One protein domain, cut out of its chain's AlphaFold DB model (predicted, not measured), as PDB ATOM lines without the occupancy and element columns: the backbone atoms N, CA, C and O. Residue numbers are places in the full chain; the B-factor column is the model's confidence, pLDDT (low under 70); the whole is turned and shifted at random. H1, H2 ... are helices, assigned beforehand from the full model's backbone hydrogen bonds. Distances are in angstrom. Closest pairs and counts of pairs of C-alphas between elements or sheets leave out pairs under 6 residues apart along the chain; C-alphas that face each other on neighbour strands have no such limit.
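This is residues 615 to 683 of the 686 residues of an uncharacterized protein of Thermoplasmata archaeon (UniProt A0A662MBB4). The long helix H1 and the shorter H5 run side by side the same way, with H4 crosswise over them and packed on H5; the short H2 and H3 sit by the last turns of H1. The 69 printed residues hold five named helices, H1 to H5 in chain order: all helix. The whole is compact, radius of gyration of the C-alphas 11.6 A, spanning 33 by 24 by 20 A.

H1, residues 615 to 632, touches H5, residues 670 to 681, at a shallow tilt of 8 degrees, the same way; their closest C-alphas, Leu 625 and Ile 680, are 6.2 A apart. H4, residues 655 to 662, touches H5 at residues 676 to 680 alone, about perpendicular at 78 degrees; the closest C-alphas, Leu 657 and Leu 676, are 7.0 A apart. H2, residues 637 to 641, and H3, residues 645 to 649, are each close to H1 but not clearly touching it, their closest C-alphas being Phe 640 to Arg 630, 6.2 A, and Ile 648 to Ile 629, 7.6 A. In the five helices every O i to N i+4 pair is within hydrogen-bond range.

H1 runs 25.7 A from C-alpha 615 at (-29.195, 16.044, 49.536); H5 runs 16.4 A to C-alpha 681 at (-42.424, 25.094, 37.129).

The printed part has no cut and no long link, and no printed residue is under 70 in pLDDT.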
ATOM      1  N   ARG A 615     -30.337  15.908  50.448       78.69
ATOM      2  CA  ARG A 615     -29.195  16.044  49.536       78.69
ATOM      3  C   ARG A 615     -29.541  15.527  48.139       78.69
ATOM      4  O   ARG A 615     -29.395  16.253  47.157       78.69
ATOM      5  N   LEU A 616     -30.088  14.314  48.053       78.56
ATOM      6  CA  LEU A 616     -30.543  13.703  46.797       78.56
ATOM      7  C   LEU A 616     -31.664  14.509  46.126       78.56
ATOM      8  O   LEU A 616     -31.673  14.651  44.900       78.56
ATOM      9  N   GLN A 617     -32.605  15.050  46.904       80.75
ATOM     10  CA  GLN A 617     -33.685  15.884  46.368       80.75
ATOM     11  C   GLN A 617     -33.169  17.217  45.821       80.75
ATOM     12  O   GLN A 617     -33.594  17.633  44.743       80.75
ATOM     13  N   THR A 618     -32.205  17.839  46.503       82.69
ATOM     14  CA  THR A 618     -31.562  19.070  46.028       82.69
ATOM     15  C   THR A 618     -30.823  18.832  44.706       82.69
ATOM     16  O   THR A 618     -31.002  19.593  43.754       82.69
ATOM     17  N   THR A 619     -30.065  17.736  44.585       83.00
ATOM     18  CA  THR A 619     -29.373  17.381  43.333       83.00
ATOM     19  C   THR A 619     -30.355  17.171  42.181       83.00
ATOM     20  O   THR A 619     -30.163  17.702  41.087       83.00
ATOM     21  N   LYS A 620     -31.458  16.450  42.423       83.38
ATOM     22  CA  LYS A 620     -32.513  16.247  41.417       83.38
ATOM     23  C   LYS A 620     -33.180  17.556  41.005       83.38
ATOM     24  O   LYS A 620     -33.483  17.729  39.829       83.38
ATOM     25  N   LEU A 621     -33.384  18.479  41.944       86.06
ATOM     26  CA  LEU A 621     -33.953  19.794  41.667       86.06
ATOM     27  C   LEU A 621     -33.039  20.631  40.757       86.06
ATOM     28  O   LEU A 621     -33.528  21.255  39.818       86.06
ATOM     29  N   ARG A 622     -31.718  20.592  40.979       86.69
ATOM     30  CA  ARG A 622     -30.732  21.257  40.104       86.69
ATOM     31  C   ARG A 622     -30.729  20.668  38.701       86.69
ATOM     32  O   ARG A 622     -30.770  21.417  37.729       86.69
ATOM     33  N   LEU A 623     -30.726  19.339  38.594       86.81
ATOM     34  CA  LEU A 623     -30.816  18.651  37.304       86.81
ATOM     35  C   LEU A 623     -32.114  19.015  36.576       86.81
ATOM     36  O   LEU A 623     -32.078  19.331  35.392       86.81
ATOM     37  N   ALA A 624     -33.240  19.062  37.292       86.69
ATOM     38  CA  ALA A 624     -34.522  19.473  36.731       86.69
ATOM     39  C   ALA A 624     -34.516  20.936  36.262       86.69
ATOM     40  O   ALA A 624     -35.077  21.229  35.210       86.69
ATOM     41  N   LEU A 625     -33.872  21.853  36.994       88.31
ATOM     42  CA  LEU A 625     -33.705  23.244  36.563       88.31
ATOM     43  C   LEU A 625     -32.817  23.346  35.313       88.31
ATOM     44  O   LEU A 625     -33.210  24.012  34.358       88.31
ATOM     45  N   ARG A 626     -31.661  22.667  35.280       88.06
ATOM     46  CA  ARG A 626     -30.765  22.641  34.107       88.06
ATOM     47  C   ARG A 626     -31.488  22.085  32.875       88.06
ATOM     48  O   ARG A 626     -31.478  22.713  31.820       88.06
ATOM     49  N   GLU A 627     -32.211  20.984  33.042       86.56
ATOM     50  CA  GLU A 627     -33.011  20.378  31.978       86.56
ATOM     51  C   GLU A 627     -34.167  21.284  31.532       86.56
ATOM     52  O   GLU A 627     -34.448  21.415  30.342       86.56
ATOM     53  N   LYS A 628     -34.807  21.990  32.471       86.31
ATOM     54  CA  LYS A 628     -35.841  22.975  32.150       86.31
ATOM     55  C   LYS A 628     -35.276  24.125  31.317       86.31
ATOM     56  O   LYS A 628     -35.901  24.496  30.330       86.31
ATOM     57  N   ILE A 629     -34.095  24.649  31.661       85.56
ATOM     58  CA  ILE A 629     -33.412  25.695  30.881       85.56
ATOM     59  C   ILE A 629     -33.073  25.181  29.477       85.56
ATOM     60  O   ILE A 629     -33.323  25.890  28.500       85.56
ATOM     61  N   ARG A 630     -32.557  23.948  29.365       87.75
ATOM     62  CA  ARG A 630     -32.262  23.299  28.080       87.75
ATOM     63  C   ARG A 630     -33.500  23.238  27.186       87.75
ATOM     64  O   ARG A 630     -33.452  23.688  26.044       87.75
ATOM     65  N   LEU A 631     -34.610  22.728  27.722       85.38
ATOM     66  CA  LEU A 631     -35.870  22.573  26.991       85.38
ATOM     67  C   LEU A 631     -36.498  23.919  26.617       85.38
ATOM     68  O   LEU A 631     -36.949  24.085  25.489       85.38
ATOM     69  N   THR A 632     -36.501  24.890  27.532       83.19
ATOM     70  CA  THR A 632     -37.032  26.241  27.282       83.19
ATOM     71  C   THR A 632     -36.241  26.966  26.193       83.19
ATOM     72  O   THR A 632     -36.828  27.729  25.435       83.19
ATOM     73  N   ARG A 633     -34.934  26.702  26.068       79.19
ATOM     74  CA  ARG A 633     -34.101  27.239  24.980       79.19
ATOM     75  C   ARG A 633     -34.089  26.383  23.710       79.19
ATOM     76  O   ARG A 633     -33.454  26.783  22.742       79.19
ATOM     77  N   GLY A 634     -34.763  25.231  23.704       83.56
ATOM     78  CA  GLY A 634     -34.794  24.318  22.558       83.56
ATOM     79  C   GLY A 634     -33.437  23.702  22.200       83.56
ATOM     80  O   GLY A 634     -33.253  23.295  21.059       83.56
ATOM     81  N   LEU A 635     -32.493  23.649  23.144       85.50
ATOM     82  CA  LEU A 635     -31.122  23.196  22.894       85.50
ATOM     83  C   LEU A 635     -31.015  21.671  22.919       85.50
ATOM     84  O   LEU A 635     -31.652  20.998  23.746       85.50
ATOM     85  N   SER A 636     -30.145  21.121  22.073       88.25
ATOM     86  CA  SER A 636     -29.766  19.713  22.182       88.25
ATOM     87  C   SER A 636     -28.964  19.461  23.479       88.25
ATOM     88  O   SER A 636     -28.410  20.397  24.067       88.25
ATOM     89  N   PRO A 637     -28.907  18.216  23.987       83.81
ATOM     90  CA  PRO A 637     -28.075  17.878  25.148       83.81
ATOM     91  C   PRO A 637     -26.595  18.240  24.956       83.81
ATOM     92  O   PRO A 637     -25.959  18.749  25.880       83.81
ATOM     93  N   GLU A 638     -26.074  18.036  23.747       84.56
ATOM     94  CA  GLU A 638     -24.686  18.319  23.371       84.56
ATOM     95  C   GLU A 638     -24.417  19.829  23.368       84.56
ATOM     96  O   GLU A 638     -23.486  20.294  24.028       84.56
ATOM     97  N   GLU A 639     -25.298  20.614  22.739       82.81
ATOM     98  CA  GLU A 639     -25.212  22.078  22.728       82.81
ATOM     99  C   GLU A 639     -25.282  22.650  24.145       82.81
ATOM    100  O   GLU A 639     -24.505  23.536  24.498       82.81
ATOM    101  N   PHE A 640     -26.162  22.114  24.993       86.44
ATOM    102  CA  PHE A 640     -26.317  22.578  26.369       86.44
ATOM    103  C   PHE A 640     -25.099  22.268  27.244       86.44
ATOM    104  O   PHE A 640     -24.708  23.107  28.053       86.44
ATOM    105  N   SER A 641     -24.469  21.105  27.055       82.31
ATOM    106  CA  SER A 641     -23.237  20.736  27.766       82.31
ATOM    107  C   SER A 641     -22.038  21.619  27.396       82.31
ATOM    108  O   SER A 641     -21.141  21.807  28.214       82.31
ATOM    109  N   SER A 642     -22.048  22.203  26.191       83.62
ATOM    110  CA  SER A 642     -20.998  23.108  25.709       83.62
ATOM    111  C   SER A 642     -21.134  24.551  26.223       83.62
ATOM    112  O   SER A 642     -20.224  25.365  26.051       83.62
ATOM    113  N   LEU A 643     -22.263  24.897  26.858       82.25
ATOM    114  CA  LEU A 643     -22.491  26.242  27.378       82.25
ATOM    115  C   LEU A 643     -21.703  26.492  28.664       82.25
ATOM    116  O   LEU A 643     -21.758  25.723  29.620       82.25
ATOM    117  N   ASN A 644     -21.042  27.649  28.723       83.00
ATOM    118  CA  ASN A 644     -20.410  28.125  29.948       83.00
ATOM    119  C   ASN A 644     -21.477  28.392  31.029       83.00
ATOM    120  O   ASN A 644     -22.553  28.924  30.746       83.00
ATOM    121  N   GLU A 645     -21.160  28.084  32.282       78.12
ATOM    122  CA  GLU A 645     -22.068  28.168  33.425       78.12
ATOM    123  C   GLU A 645     -22.654  29.576  33.627       78.12
ATOM    124  O   GLU A 645     -23.834  29.727  33.942       78.12
ATOM    125  N   ARG A 646     -21.894  30.628  33.292       77.88
ATOM    126  CA  ARG A 646     -22.393  32.018  33.275       77.88
ATOM    127  C   ARG A 646     -23.544  32.233  32.284       77.88
ATOM    128  O   ARG A 646     -24.469  32.990  32.569       77.88
ATOM    129  N   THR A 647     -23.500  31.562  31.134       79.31
ATOM    130  CA  THR A 647     -24.548  31.606  30.101       79.31
ATOM    131  C   THR A 647     -25.785  30.817  30.523       79.31
ATOM    132  O   THR A 647     -26.897  31.152  30.109       79.31
ATOM    133  N   ILE A 648     -25.614  29.791  31.364       79.62
ATOM    134  CA  ILE A 648     -26.717  29.047  31.986       79.62
ATOM    135  C   ILE A 648     -27.364  29.908  33.079       79.62
ATOM    136  O   ILE A 648     -28.587  30.047  33.085       79.62
ATOM    137  N   MET A 649     -26.573  30.571  33.927       77.94
ATOM    138  CA  MET A 649     -27.064  31.454  34.994       77.94
ATOM    139  C   MET A 649     -27.810  32.680  34.456       77.94
ATOM    140  O   MET A 649     -28.877  33.011  34.961       77.94
ATOM    141  N   SER A 650     -27.325  33.309  33.379       79.31
ATOM    142  CA  SER A 650     -28.012  34.455  32.754       79.31
ATOM    143  C   SER A 650     -29.350  34.094  32.092       79.31
ATOM    144  O   SER A 650     -30.151  34.975  31.780       79.31
ATOM    145  N   SER A 651     -29.624  32.801  31.894       73.44
ATOM    146  CA  SER A 651     -30.920  32.297  31.407       73.44
ATOM    147  C   SER A 651     -32.036  32.419  32.429       73.44
ATOM    148  O   SER A 651     -33.208  32.318  32.070       73.44
ATOM    149  N   VAL A 652     -31.677  32.570  33.699       78.12
ATOM    150  CA  VAL A 652     -32.600  32.520  34.821       78.12
ATOM    151  C   VAL A 652     -32.692  33.920  35.413       78.12
ATOM    152  O   VAL A 652     -31.684  34.535  35.726       78.12
ATOM    153  N   ARG A 653     -33.912  34.453  35.535       76.88
ATOM    154  CA  ARG A 653     -34.146  35.814  36.057       76.88
ATOM    155  C   ARG A 653     -34.382  35.862  37.569       76.88
ATOM    156  O   ARG A 653     -34.312  36.937  38.150       76.88
ATOM    157  N   ASP A 654     -34.708  34.729  38.190       84.00
ATOM    158  CA  ASP A 654     -35.029  34.646  39.620       84.00
ATOM    159  C   ASP A 654     -33.743  34.439  40.446       84.00
ATOM    160  O   ASP A 654     -33.032  33.459  40.195       84.00
ATOM    161  N   PRO A 655     -33.434  35.319  41.420       82.56
ATOM    162  CA  PRO A 655     -32.206  35.236  42.212       82.56
ATOM    163  C   PRO A 655     -32.082  33.927  43.003       82.56
ATOM    164  O   PRO A 655     -30.980  33.394  43.110       82.56
ATOM    165  N   ASP A 656     -33.192  33.351  43.475       83.31
ATOM    166  CA  ASP A 656     -33.159  32.120  44.283       83.31
ATOM    167  C   ASP A 656     -32.781  30.892  43.435       83.31
ATOM    168  O   ASP A 656     -32.188  29.928  43.920       83.31
ATOM    169  N   LEU A 657     -33.120  30.917  42.143       83.75
ATOM    170  CA  LEU A 657     -32.764  29.858  41.198       83.75
ATOM    171  C   LEU A 657     -31.326  30.003  40.688       83.75
ATOM    172  O   LEU A 657     -30.692  28.999  40.370       83.75
ATOM    173  N   ILE A 658     -30.806  31.234  40.629       84.50
ATOM    174  CA  ILE A 658     -29.383  31.489  40.378       84.50
ATOM    175  C   ILE A 658     -28.560  30.960  41.555       84.50
ATOM    176  O   ILE A 658     -27.579  30.254  41.336       84.50
ATOM    177  N   GLU A 659     -28.996  31.214  42.791       83.94
ATOM    178  CA  GLU A 659     -28.329  30.697  43.987       83.94
ATOM    179  C   GLU A 659     -28.294  29.159  44.004       83.94
ATOM    180  O   GLU A 659     -27.258  28.564  44.302       83.94
ATOM    181  N   LEU A 660     -29.398  28.512  43.606       85.31
ATOM    182  CA  LEU A 660     -29.486  27.053  43.489       85.31
ATOM    183  C   LEU A 660     -28.476  26.469  42.481       85.31
ATOM    184  O   LEU A 660     -28.035  25.331  42.659       85.31
ATOM    185  N   LEU A 661     -28.132  27.214  41.424       83.50
ATOM    186  CA  LEU A 661     -27.121  26.820  40.436       83.50
ATOM    187  C   LEU A 661     -25.696  27.150  40.892       83.50
ATOM    188  O   LEU A 661     -24.784  26.419  40.536       83.50
ATOM    189  N   GLN A 662     -25.510  28.225  41.658       82.06
ATOM    190  CA  GLN A 662     -24.197  28.704  42.091       82.06
ATOM    191  C   GLN A 662     -23.627  27.903  43.269       82.06
ATOM    192  O   GLN A 662     -22.427  27.652  43.321       82.06
ATOM    193  N   ASN A 663     -24.477  27.506  44.217       80.25
ATOM    194  CA  ASN A 663     -24.052  26.837  45.445       80.25
ATOM    195  C   ASN A 663     -24.325  25.325  45.369       80.25
ATOM    196  O   ASN A 663     -25.349  24.831  45.851       80.25
ATOM    197  N   GLU A 664     -23.388  24.564  44.790       72.00
ATOM    198  CA  GLU A 664     -23.525  23.105  44.622       72.00
ATOM    199  C   GLU A 664     -23.508  22.319  45.952       72.00
ATOM    200  O   GLU A 664     -24.039  21.204  46.030       72.00
ATOM    201  N   GLU A 665     -22.992  22.912  47.029       74.25
ATOM    202  CA  GLU A 665     -22.884  22.268  48.347       74.25
ATOM    203  C   GLU A 665     -24.045  22.592  49.301       74.25
ATOM    204  O   GLU A 665     -24.252  21.876  50.282       74.25
ATOM    205  N   ARG A 666     -24.860  23.622  49.016       82.19
ATOM    206  CA  ARG A 666     -25.982  23.998  49.891       82.19
ATOM    207  C   ARG A 666     -27.091  22.946  49.818       82.19
ATOM    208  O   ARG A 666     -27.619  22.657  48.741       82.19
ATOM    209  N   ILE A 667     -27.462  22.408  50.979       80.81
ATOM    210  CA  ILE A 667     -28.595  21.492  51.150       80.81
ATOM    211  C   ILE A 667     -29.813  22.324  51.547       80.81
ATOM    212  O   ILE A 667     -29.781  23.034  52.552       80.81
ATOM    213  N   TYR A 668     -30.882  22.242  50.759       83.50
ATOM    214  CA  TYR A 668     -32.119  22.975  51.023       83.50
ATOM    215  C   TYR A 668     -33.078  22.127  51.860       83.50
ATOM    216  O   TYR A 668     -33.150  20.904  51.715       83.50
ATOM    217  N   SER A 669     -33.837  22.779  52.738       84.50
ATOM    218  CA  SER A 669     -34.910  22.128  53.490       84.50
ATOM    219  C   SER A 669     -36.080  21.754  52.575       84.50
ATOM    220  O   SER A 669     -36.288  22.349  51.516       84.50
ATOM    221  N   SER A 670     -36.919  20.802  52.989       79.06
ATOM    222  CA  SER A 670     -38.051  20.333  52.174       79.06
ATOM    223  C   SER A 670     -39.064  21.446  51.833       79.06
ATOM    224  O   SER A 670     -39.693  21.421  50.771       79.06
ATOM    225  N   GLN A 671     -39.200  22.462  52.698       83.62
ATOM    226  CA  GLN A 671     -40.037  23.641  52.438       83.62
ATOM    227  C   GLN A 671     -39.425  24.556  51.366       83.62
ATOM    228  O   GLN A 671     -40.137  25.032  50.482       83.62
ATOM    229  N   GLU A 672     -38.108  24.776  51.410       83.94
ATOM    230  CA  GLU A 672     -37.381  25.557  50.402       83.94
ATOM    231  C   GLU A 672     -37.368  24.844  49.045       83.94
ATOM    232  O   GLU A 672     -37.647  25.476  48.028       83.94
ATOM    233  N   ILE A 673     -37.151  23.523  49.026       84.81
ATOM    234  CA  ILE A 673     -37.224  22.692  47.813       84.81
ATOM    235  C   ILE A 673     -38.593  22.836  47.145       84.81
ATOM    236  O   ILE A 673     -38.668  23.019  45.932       84.81
ATOM    237  N   SER A 674     -39.679  22.807  47.924       82.69
ATOM    238  CA  SER A 674     -41.040  22.963  47.397       82.69
ATOM    239  C   SER A 674     -41.256  24.344  46.766       82.69
ATOM    240  O   SER A 674     -41.814  24.443  45.671       82.69
ATOM    241  N   ARG A 675     -40.752  25.412  47.406       86.75
ATOM    242  CA  ARG A 675     -40.806  26.784  46.865       86.75
ATOM    243  C   ARG A 675     -39.998  26.922  45.573       86.75
ATOM    244  O   ARG A 675     -40.494  27.478  44.594       86.75
ATOM    245  N   LEU A 676     -38.775  26.396  45.550       87.00
ATOM    246  CA  LEU A 676     -37.900  26.416  44.374       87.00
ATOM    247  C   LEU A 676     -38.488  25.587  43.224       87.00
ATOM    248  O   LEU A 676     -38.464  26.024  42.078       87.00
ATOM    249  N   MET A 677     -39.094  24.434  43.515       84.62
ATOM    250  CA  MET A 677     -39.787  23.614  42.520       84.62
ATOM    251  C   MET A 677     -40.965  24.362  41.882       84.62
ATOM    252  O   MET A 677     -41.144  24.310  40.664       84.62
ATOM    253  N   GLU A 678     -41.747  25.100  42.677       86.00
ATOM    254  CA  GLU A 678     -42.836  25.929  42.156       86.00
ATOM    255  C   GLU A 678     -42.311  27.045  41.238       86.00
ATOM    256  O   GLU A 678     -42.884  27.296  40.175       86.00
ATOM    257  N   LYS A 679     -41.181  27.666  41.603       85.56
ATOM    258  CA  LYS A 679     -40.488  28.656  40.767       85.56
ATOM    259  C   LYS A 679     -39.985  28.052  39.452       85.56
ATOM    260  O   LYS A 679     -40.252  28.618  38.395       85.56
ATOM    261  N   ILE A 680     -39.357  26.873  39.486       85.25
ATOM    262  CA  ILE A 680     -38.896  26.148  38.285       85.25
ATOM    263  C   ILE A 680     -40.072  25.822  37.356       85.25
ATOM    264  O   ILE A 680     -39.976  25.992  36.141       85.25
ATOM    265  N   LYS A 681     -41.215  25.397  37.911       83.06
ATOM    266  CA  LYS A 681     -42.424  25.094  37.129       83.06
ATOM    267  C   LYS A 681     -42.976  26.325  36.403       83.06
ATOM    268  O   LYS A 681     -43.528  26.184  35.313       83.06
ATOM    269  N   LYS A 682     -42.821  27.515  36.992       81.94
ATOM    270  CA  LYS A 682     -43.261  28.799  36.424       81.94
ATOM    271  C   LYS A 682     -42.317  29.359  35.355       81.94
ATOM    272  O   LYS A 682     -42.681  30.343  34.718       81.94
ATOM    273  N   ILE A 683     -41.157  28.738  35.109       77.94
ATOM    274  CA  ILE A 683     -40.313  29.072  33.954       77.94
ATOM    275  C   ILE A 683     -41.078  28.675  32.684       77.94
ATOM    276  O   ILE A 683     -41.187  27.495  32.334       77.94
TER     277      ILE A 683